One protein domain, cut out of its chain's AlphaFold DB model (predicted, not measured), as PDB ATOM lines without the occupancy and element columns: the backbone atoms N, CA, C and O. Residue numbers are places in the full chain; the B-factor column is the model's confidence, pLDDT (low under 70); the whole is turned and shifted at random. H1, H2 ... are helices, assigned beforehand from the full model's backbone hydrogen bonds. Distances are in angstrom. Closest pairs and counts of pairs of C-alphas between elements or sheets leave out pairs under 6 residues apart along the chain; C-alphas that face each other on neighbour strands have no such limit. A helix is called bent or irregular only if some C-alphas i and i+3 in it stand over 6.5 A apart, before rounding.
ATOM      1  N   LYS A  43     121.183  66.235 148.305       61.69
ATOM      2  CA  LYS A  43     121.117  65.239 147.224       61.69
ATOM      3  C   LYS A  43     120.772  65.824 145.846       61.69
ATOM      4  O   LYS A  43     121.411  65.494 144.861       61.69
ATOM      5  N   THR A  44     119.774  66.700 145.770       66.88
ATOM      6  CA  THR A  44     119.335  67.337 144.519       66.88
ATOM      7  C   THR A  44     120.377  68.312 143.988       66.88
ATOM      8  O   THR A  44     120.520  68.437 142.780       66.88
ATOM      9  N   VAL A  45     121.102  69.007 144.868       65.69
ATOM     10  CA  VAL A  45     122.176  69.919 144.453       65.69
ATOM     11  C   VAL A  45     123.363  69.120 143.908       65.69
ATOM     12  O   VAL A  45     123.835  69.444 142.824       65.69
ATOM     13  N   GLY A  46     123.762  68.031 144.574       66.88
ATOM     14  CA  GLY A  46     124.795  67.110 144.082       66.88
ATOM     15  C   GLY A  46     124.435  66.467 142.737       66.88
ATOM     16  O   GLY A  46     125.195  66.574 141.784       66.88
ATOM     17  N   GLU A  47     123.217  65.923 142.600       71.44
ATOM     18  CA  GLU A  47     122.713  65.389 141.321       71.44
ATOM     19  C   GLU A  47     122.723  66.444 140.207       71.44
ATOM     20  O   GLU A  47     122.898  66.115 139.030       71.44
ATOM     21  N   TYR A  48     122.492  67.713 140.550       72.94
ATOM     22  CA  TYR A  48     122.562  68.797 139.581       72.94
ATOM     23  C   TYR A  48     124.011  69.075 139.187       72.94
ATOM     24  O   TYR A  48     124.262  69.147 137.993       72.94
ATOM     25  N   ILE A  49     124.953  69.151 140.130       70.38
ATOM     26  CA  ILE A  49     126.385  69.322 139.830       70.38
ATOM     27  C   ILE A  49     126.884  68.178 138.936       70.38
ATOM     28  O   ILE A  49     127.398  68.453 137.856       70.38
ATOM     29  N   ASP A  50     126.631  66.920 139.310       72.31
ATOM     30  CA  ASP A  50     127.031  65.737 138.532       72.31
ATOM     31  C   ASP A  50     126.446  65.752 137.115       72.31
ATOM     32  O   ASP A  50     127.155  65.538 136.132       72.31
ATOM     33  N   THR A  51     125.141  66.048 136.990       72.31
ATOM     34  CA  THR A  51     124.489  66.155 135.673       72.31
ATOM     35  C   THR A  51     125.162  67.235 134.826       72.31
ATOM     36  O   THR A  51     125.328  67.062 133.621       72.31
ATOM     37  N   MET A  52     125.502  68.369 135.439       67.25
ATOM     38  CA  MET A  52     126.026  69.535 134.735       67.25
ATOM     39  C   MET A  52     127.528  69.429 134.430       67.25
ATOM     40  O   MET A  52     127.991  70.117 133.522       67.25
ATOM     41  N   TYR A  53     128.275  68.552 135.111       65.75
ATOM     42  CA  TYR A  53     129.727  68.397 134.943       65.75
ATOM     43  C   TYR A  53     130.109  67.887 133.546       65.75
ATOM     44  O   TYR A  53     131.122  68.283 132.988       65.75
ATOM     45  N   GLY A  54     129.277  67.046 132.930       61.19
ATOM     46  CA  GLY A  54     129.494  66.595 131.551       61.19
ATOM     47  C   GLY A  54     128.988  67.570 130.481       61.19
ATOM     48  O   GLY A  54     129.107  67.269 129.293       61.19
ATOM     49  N   LEU A  55     128.364  68.690 130.869       62.16
ATOM     50  CA  LEU A  55     127.653  69.567 129.945       62.16
ATOM     51  C   LEU A  55     128.446  70.819 129.579       62.16
ATOM     52  O   LEU A  55     128.945  71.584 130.403       62.16
ATOM     53  N   THR A  56     128.441  71.024 128.272       57.69
ATOM     54  CA  THR A  56     129.143  72.034 127.487       57.69
ATOM     55  C   THR A  56     128.218  73.232 127.161       57.69
ATOM     56  O   THR A  56     128.517  74.132 126.389       57.69
ATOM     57  N   SER A  57     127.017  73.292 127.735       57.47
ATOM     58  CA  SER A  57     126.192  74.510 127.753       57.47
ATOM     59  C   SER A  57     124.988  74.323 128.671       57.47
ATOM     60  O   SER A  57     124.528  73.207 128.917       57.47
ATOM     61  N   TYR A  58     124.442  75.437 129.162       60.28
ATOM     62  CA  TYR A  58     123.146  75.440 129.832       60.28
ATOM     63  C   TYR A  58     122.040  75.255 128.787       60.28
ATOM     64  O   TYR A  58     121.685  76.200 128.083       60.28
ATOM     65  N   ASP A  59     121.487  74.048 128.684       63.81
ATOM     66  CA  ASP A  59     120.399  73.765 127.747       63.81
ATOM     67  C   ASP A  59     119.007  74.048 128.354       63.81
ATOM     68  O   ASP A  59     118.814  74.127 129.570       63.81
ATOM     69  N   ALA A  60     117.991  74.189 127.500       63.97
ATOM     70  CA  ALA A  60     116.613  74.393 127.949       63.97
ATOM     71  C   ALA A  60     115.994  73.146 128.619       63.97
ATOM     72  O   ALA A  60     114.972  73.262 129.298       63.97
ATOM     73  N   LYS A  61     116.599  71.959 128.450       68.81
ATOM     74  CA  LYS A  61     116.109  70.685 129.007       68.81
ATOM     75  C   LYS A  61     116.389  70.575 130.506       68.81
ATOM     76  O   LYS A  61     115.637  69.914 131.216       68.81
ATOM     77  N   HIS A  62     117.407  71.278 131.000       67.06
ATOM     78  CA  HIS A  62     117.824  71.281 132.400       67.06
ATOM     79  C   HIS A  62     117.538  72.608 133.118       67.06
ATOM     80  O   HIS A  62     118.163  72.898 134.134       67.06
ATOM     81  N   LYS A  63     116.566  73.409 132.646       67.94
ATOM     82  CA  LYS A  63     116.262  74.769 133.148       67.94
ATOM     83  C   LYS A  63     116.293  74.901 134.682       67.94
ATOM     84  O   LYS A  63     116.999  75.757 135.201       67.94
ATOM     85  N   GLN A  64     115.596  74.023 135.407       65.75
ATOM     86  CA  GLN A  64     115.557  74.055 136.876       65.75
ATOM     87  C   GLN A  64     116.913  73.721 137.525       65.75
ATOM     88  O   GLN A  64     117.246  74.285 138.568       65.75
ATOM     89  N   LYS A  65     117.697  72.815 136.925       69.81
ATOM     90  CA  LYS A  65     119.046  72.474 137.402       69.81
ATOM     91  C   LYS A  65     119.991  73.654 137.192       69.81
ATOM     92  O   LYS A  65     120.670  74.065 138.128       69.81
ATOM     93  N   ASN A  66     119.931  74.256 136.005       67.44
ATOM     94  CA  ASN A  66     120.721  75.423 135.618       67.44
ATOM     95  C   ASN A  66     120.472  76.607 136.559       67.44
ATOM     96  O   ASN A  66     121.417  77.210 137.046       67.44
ATOM     97  N   GLU A  67     119.208  76.921 136.856       68.31
ATOM     98  CA  GLU A  67     118.843  77.999 137.786       68.31
ATOM     99  C   GLU A  67     119.425  77.784 139.191       68.31
ATOM    100  O   GLU A  67     119.856  78.740 139.832       68.31
ATOM    101  N   ARG A  68     119.466  76.538 139.677       65.69
ATOM    102  CA  ARG A  68     119.933  76.220 141.035       65.69
ATOM    103  C   ARG A  68     121.451  76.158 141.146       65.69
ATOM    104  O   ARG A  68     121.990  76.700 142.099       65.69
ATOM    105  N   VAL A  69     122.128  75.557 140.174       69.75
ATOM    106  CA  VAL A  69     123.599  75.534 140.092       69.75
ATOM    107  C   VAL A  69     124.145  76.961 139.959       69.75
ATOM    108  O   VAL A  69     125.068  77.326 140.682       69.75
ATOM    109  N   ARG A  70     123.483  77.816 139.160       66.81
ATOM    110  CA  ARG A  70     123.793  79.255 139.081       66.81
ATOM    111  C   ARG A  70     123.564  79.993 140.398       66.81
ATOM    112  O   ARG A  70     124.380  80.828 140.757       66.81
ATOM    113  N   ALA A  71     122.480  79.697 141.121       63.16
ATOM    114  CA  ALA A  71     122.192  80.347 142.404       63.16
ATOM    115  C   ALA A  71     123.269  80.087 143.472       63.16
ATOM    116  O   ALA A  71     123.426  80.897 144.377       63.16
ATOM    117  N   PHE A  72     124.000  78.977 143.362       62.75
ATOM    118  CA  PHE A  72     125.089  78.611 144.271       62.75
ATOM    119  C   PHE A  72     126.485  78.886 143.700       62.75
ATOM    120  O   PHE A  72     127.483  78.531 144.320       62.75
ATOM    121  N   ASN A  73     126.547  79.504 142.518       67.62
ATOM    122  CA  ASN A  73     127.771  79.711 141.751       67.62
ATOM    123  C   ASN A  73     128.629  78.429 141.621       67.62
ATOM    124  O   ASN A  73     129.842  78.454 141.801       67.62
ATOM    125  N   PHE A  74     127.985  77.289 141.342       70.94
ATOM    126  CA  PHE A  74     128.652  76.037 140.964       70.94
ATOM    127  C   PHE A  74     128.759  75.942 139.430       70.94
ATOM    128  O   PHE A  74     127.984  76.564 138.699       70.94
ATOM    129  N   ARG A  75     129.736  75.189 138.909       66.38
ATOM    130  CA  ARG A  75     130.095  75.217 137.473       66.38
ATOM    131  C   ARG A  75     129.043  74.657 136.483       66.38
ATOM    132  O   ARG A  75     128.354  73.682 136.774       66.38
ATOM    133  N   SER A  76     129.093  75.184 135.241       46.62
ATOM    134  CA  SER A  76     128.943  74.453 133.956       46.62
ATOM    135  C   SER A  76     130.147  74.753 133.040       46.62
ATOM    136  O   SER A  76     130.564  75.912 132.968       46.62
ATOM    137  N   LEU A  77     130.691  73.753 132.346       47.47
ATOM    138  CA  LEU A  77     132.047  73.758 131.771       47.47
ATOM    139  C   LEU A  77     132.321  74.747 130.618       47.47
ATOM    140  O   LEU A  77     133.475  75.111 130.422       47.47
ATOM    141  N   ASP A  78     131.293  75.290 129.967       44.19
ATOM    142  CA  ASP A  78     131.457  76.049 128.707       44.19
ATOM    143  C   ASP A  78     130.894  77.481 128.728       44.19
ATOM    144  O   ASP A  78     130.880  78.164 127.708       44.19
ATOM    145  N   ASN A  79     130.422  77.965 129.881       45.47
ATOM    146  CA  ASN A  79     129.876  79.326 130.023       45.47
ATOM    147  C   ASN A  79     130.442  80.104 131.221       45.47
ATOM    148  O   ASN A  79     129.982  81.209 131.496       45.47
ATOM    149  N   HIS A  80     131.408  79.543 131.951       53.91
ATOM    150  CA  HIS A  80     131.982  80.173 133.138       53.91
ATOM    151  C   HIS A  80     133.505  80.248 133.014       53.91
ATOM    152  O   HIS A  80     134.190  79.228 133.030       53.91
ATOM    153  N   SER A  81     134.022  81.474 132.927       55.28
ATOM    154  CA  SER A  81     135.425  81.830 133.173       55.28
ATOM    155  C   SER A  81     135.744  81.965 134.669       55.28
ATOM    156  O   SER A  81     136.858  82.342 135.023       55.28
ATOM    157  N   ASP A  82     134.766  81.716 135.543       70.44
ATOM    158  CA  ASP A  82     134.931  81.813 136.990       70.44
ATOM    159  C   ASP A  82     135.568  80.530 137.533       70.44
ATOM    160  O   ASP A  82     134.904  79.501 137.686       70.44
ATOM    161  N   ALA A  83     136.873  80.599 137.802       75.62
ATOM    162  CA  ALA A  83     137.642  79.501 138.374       75.62
ATOM    163  C   ALA A  83     137.095  79.056 139.741       75.62
ATOM    164  O   ALA A  83     137.081  77.860 140.023       75.62
ATOM    165  N   ARG A  84     136.538  79.974 140.549       82.94
ATOM    166  CA  ARG A  84     136.027  79.650 141.893       82.94
ATOM    167  C   ARG A  84     134.847  78.687 141.827       82.94
ATOM    168  O   ARG A  84     134.763  77.754 142.621       82.94
ATOM    169  N   ALA A  85     133.961  78.867 140.848       78.00
ATOM    170  CA  ALA A  85     132.810  77.993 140.638       78.00
ATOM    171  C   ALA A  85     133.208  76.535 140.337       78.00
ATOM    172  O   ALA A  85     132.466  75.609 140.669       78.00
ATOM    173  N   ILE A  86     134.373  76.328 139.711       79.56
ATOM    174  CA  ILE A  86     134.956  75.005 139.446       79.56
ATOM    175  C   ILE A  86     135.430  74.390 140.757       79.56
ATOM    176  O   ILE A  86     134.945  73.330 141.149       79.56
ATOM    177  N   THR A  87     136.309  75.104 141.459       87.00
ATOM    178  CA  THR A  87     136.937  74.666 142.708       87.00
ATOM    179  C   THR A  87     135.885  74.276 143.747       87.00
ATOM    180  O   THR A  87     135.992  73.233 144.389       87.00
ATOM    181  N   ARG A  88     134.798  75.049 143.849       85.88
ATOM    182  CA  ARG A  88     133.646  74.757 144.718       85.88
ATOM    183  C   ARG A  88     132.912  73.473 144.357       85.88
ATOM    184  O   ARG A  88     132.585  72.695 145.252       85.88
ATOM    185  N   SER A  89     132.638  73.252 143.070       81.81
ATOM    186  CA  SER A  89     132.035  71.997 142.614       81.81
ATOM    187  C   SER A  89     132.932  70.809 142.963       81.81
ATOM    188  O   SER A  89     132.435  69.804 143.463       81.81
ATOM    189  N   ASP A  90     134.245  70.941 142.765       86.12
ATOM    190  CA  ASP A  90     135.205  69.868 143.032       86.12
ATOM    191  C   ASP A  90     135.301  69.529 144.528       86.12
ATOM    192  O   ASP A  90     135.378  68.350 144.873       86.12
ATOM    193  N   ILE A  91     135.204  70.521 145.425       89.38
ATOM    194  CA  ILE A  91     135.110  70.297 146.883       89.38
ATOM    195  C   ILE A  91     133.888  69.439 147.224       89.38
ATOM    196  O   ILE A  91     133.986  68.471 147.980       89.38
ATOM    197  N   VAL A  92     132.728  69.790 146.664       84.75
ATOM    198  CA  VAL A  92     131.458  69.095 146.920       84.75
ATOM    199  C   VAL A  92     131.511  67.652 146.401       84.75
ATOM    200  O   VAL A  92     131.078  66.740 147.106       84.75
ATOM    201  N   LEU A  93     132.098  67.430 145.219       81.94
ATOM    202  CA  LEU A  93     132.309  66.095 144.650       81.94
ATOM    203  C   LEU A  93     133.283  65.254 145.483       81.94
ATOM    204  O   LEU A  93     132.989  64.094 145.771       81.94
ATOM    205  N   ALA A  94     134.414  65.830 145.904       88.25
ATOM    206  CA  ALA A  94     135.393  65.149 146.748       88.25
ATOM    207  C   ALA A  94     134.775  64.727 148.089       88.25
ATOM    208  O   ALA A  94     134.931  63.583 148.515       88.25
ATOM    209  N   ALA A  95     134.000  65.615 148.719       87.56
ATOM    210  CA  ALA A  95     133.314  65.315 149.971       87.56
ATOM    211  C   ALA A  95     132.251  64.216 149.798       87.56
ATOM    212  O   ALA A  95     132.106  63.359 150.668       87.56
ATOM    213  N   GLY A  96     131.530  64.218 148.671       82.94
ATOM    214  CA  GLY A  96     130.577  63.162 148.326       82.94
ATOM    215  C   GLY A  96     131.236  61.804 148.036       82.94
ATOM    216  O   GLY A  96     130.652  60.754 148.296       82.94
ATOM    217  N   ALA A  97     132.464  61.799 147.518       84.94
ATOM    218  CA  ALA A  97     133.225  60.569 147.324       84.94
ATOM    219  C   ALA A  97     133.715  59.977 148.659       84.94
ATOM    220  O   ALA A  97     133.630  58.764 148.840       84.94
ATOM    221  N   GLU A  98     134.178  60.823 149.586       88.44
ATOM    222  CA  GLU A  98     134.731  60.401 150.882       88.44
ATOM    223  C   GLU A  98     133.639  59.973 151.872       88.44
ATOM    224  O   GLU A  98     133.615  58.851 152.372       88.44
ATOM    225  N   PHE A  99     132.689  60.868 152.141       85.81
ATOM    226  CA  PHE A  99     131.700  60.696 153.209       85.81
ATOM    227  C   PHE A  99     130.396  60.052 152.724       85.81
ATOM    228  O   PHE A  99     129.427  59.890 153.479       85.81
ATOM    229  N   GLY A 100     130.370  59.672 151.447       75.25
ATOM    230  CA  GLY A 100     129.225  59.105 150.765       75.25
ATOM    231  C   GLY A 100     128.171  60.152 150.407       75.25
ATOM    232  O   GLY A 100     128.449  61.241 149.919       75.25
ATOM    233  N   GLY A 101     126.903  59.791 150.595       65.06
ATOM    234  CA  GLY A 101     125.780  60.606 150.137       65.06
ATOM    235  C   GLY A 101     125.775  62.032 150.700       65.06
ATOM    236  O   GLY A 101     126.127  62.284 151.847       65.06
ATOM    237  N   TYR A 102     125.273  62.969 149.894       63.34
ATOM    238  CA  TYR A 102     125.173  64.398 150.209       63.34
ATOM    239  C   TYR A 102     124.304  64.761 151.434       63.34
ATOM    240  O   TYR A 102     124.174  65.938 151.752       63.34
ATOM    241  N   ASP A 103     123.672  63.797 152.108       68.75
ATOM    242  CA  ASP A 103     122.997  63.972 153.401       68.75
ATOM    243  C   ASP A 103     123.909  63.700 154.610       68.75
ATOM    244  O   ASP A 103     123.435  63.736 155.751       68.75
ATOM    245  N   ASN A 104     125.202  63.449 154.377       83.38
ATOM    246  CA  ASN A 104     126.203  63.352 155.429       83.38
ATOM    247  C   ASN A 104     126.405  64.713 156.132       83.38
ATOM    248  O   ASN A 104     126.399  65.771 155.488       83.38
ATOM    249  N   ALA A 105     126.573  64.700 157.457       83.81
ATOM    250  CA  ALA A 105     126.763  65.904 158.268       83.81
ATOM    251  C   ALA A 105     127.959  66.760 157.801       83.81
ATOM    252  O   ALA A 105     127.860  67.988 157.765       83.81
ATOM    253  N   PHE A 106     129.059  66.134 157.376       87.25
ATOM    254  CA  PHE A 106     130.261  66.841 156.928       87.25
ATOM    255  C   PHE A 106     130.088  67.477 155.556       87.25
ATOM    256  O   PHE A 106     130.404  68.651 155.380       87.25
ATOM    257  N   VAL A 107     129.481  66.758 154.610       83.88
ATOM    258  CA  VAL A 107     129.134  67.315 153.292       83.88
ATOM    259  C   VAL A 107     128.187  68.512 153.447       83.88
ATOM    260  O   VAL A 107     128.346  69.532 152.778       83.88
ATOM    261  N   THR A 108     127.235  68.417 154.380       81.31
ATOM    262  CA  THR A 108     126.307  69.504 154.720       81.31
ATOM    263  C   THR A 108     127.046  70.739 155.235       81.31
ATOM    264  O   THR A 108     126.802  71.846 154.756       81.31
ATOM    265  N   LEU A 109     127.960  70.556 156.195       86.19
ATOM    266  CA  LEU A 109     128.764  71.635 156.767       86.19
ATOM    267  C   LEU A 109     129.611  72.336 155.695       86.19
ATOM    268  O   LEU A 109     129.564  73.561 155.592       86.19
ATOM    269  N   LEU A 110     130.327  71.561 154.876       87.06
ATOM    270  CA  LEU A 110     131.161  72.077 153.790       87.06
ATOM    271  C   LEU A 110     130.337  72.895 152.794       87.06
ATOM    272  O   LEU A 110     130.718  74.014 152.461       87.06
ATOM    273  N   LEU A 111     129.170  72.391 152.378       82.56
ATOM    274  CA  LEU A 111     128.293  73.134 151.476       82.56
ATOM    275  C   LEU A 111     127.892  74.483 152.079       82.56
ATOM    276  O   LEU A 111     127.974  75.503 151.404       82.56
ATOM    277  N   TYR A 112     127.474  74.507 153.345       83.56
ATOM    278  CA  TYR A 112     127.075  75.751 153.996       83.56
ATOM    279  C   TYR A 112     128.222  76.753 154.140       83.56
ATOM    280  O   TYR A 112     127.960  77.950 154.064       83.56
ATOM    281  N   ILE A 113     129.467  76.293 154.284       87.19
ATOM    282  CA  ILE A 113     130.649  77.165 154.244       87.19
ATOM    283  C   ILE A 113     130.807  77.802 152.857       87.19
ATOM    284  O   ILE A 113     131.009  79.009 152.760       87.19
ATOM    285  N   LEU A 114     130.647  77.031 151.779       85.06
ATOM    286  CA  LEU A 114     130.737  77.560 150.409       85.06
ATOM    287  C   LEU A 114     129.616  78.562 150.082       85.06
ATOM    288  O   LEU A 114     129.790  79.436 149.236       85.06
ATOM    289  N   LEU A 115     128.475  78.459 150.767       79.62
ATOM    290  CA  LEU A 115     127.349  79.393 150.659       79.62
ATOM    291  C   LEU A 115     127.548  80.702 151.433       79.62
ATOM    292  O   LEU A 115     126.623  81.503 151.497       79.62
ATOM    293  N   LEU A 116     128.698  80.911 152.074       81.12
ATOM    294  CA  LEU A 116     129.003  82.167 152.763       81.12
ATOM    295  C   LEU A 116     129.466  83.274 151.807       81.12
ATOM    296  O   LEU A 116     129.440  84.443 152.169       81.12
TER     297      LEU A 116
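Overview. This is residues 43 to 116 of the 321 residues of an uncharacterized protein of Clostridium botulinum C/D str. DC5 (UniProt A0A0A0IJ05). Two pairs of helices form a small body: H3 and H4 lie side by side as a helical hairpin, while H1 and H2 cross each other. The two pairs meet where H1 touches part of H3, and the link of residues 72 to 82 runs from H2 to H3. The printed part has 74 residues with four named helices, H1 to H4 in order, and no named strand; its class is all helix. It is compact, with a radius of gyration of the C-alphas of 11.7 A and spans of 33 by 23 by 19 A.

Arrangement. H3, residues 83 to 98, touches H4, residues 105 to 114, closest at the C-alphas of Ala 95 and Val 107, 5.7 A apart; this hairpin has a shallow tilt of 4 degrees, opposite ways. With residues 89 to 93 alone, H3 only just touches H1, residues 43 to 53, with 3 pairs of C-alphas within 8 A; the closest, Ile 49 and Ser 89, are 6.8 A apart, and the steep tilt is 56 degrees, opposite ways. H1 touches residues 65 to 69 alone of H2, residues 60 to 71, closest at the C-alphas of Tyr 48 and Lys 65, 5.5 A apart, at a steep tilt of 67 degrees, opposite ways. The helix packing is mostly crossed, but only just: 1 of 3 touching pairs is at a shallow tilt. H4 is apart from H1 and H2, and H2 is apart from H3. Every O i to N i+4 pair is within hydrogen-bond range in H1, H3 and H4, and 6 of 8 are in H2.

Along the chain. H3 measures 23.0 A, H2 16.6 A, H1 15.3 A and H4 14.6 A from first to last C-alpha. H1 begins at C-alpha 43 (121.117, 65.239, 147.224), and H4 ends at C-alpha 114 (130.737, 77.560, 150.409). H2 is irregular: C-alphas 61 and 64 are 8.6 A apart.

Size, cuts and confidence. The C-alphas farthest apart, Ala 60 and Ala 105, are 33.1 A apart. The printed part has no cut; the H2 to H3 link is long. Mean pLDDT of the printed part is 72.3, with residues 43 to 46, 52 to 73, 75 to 81 and 101 to 103 under 70.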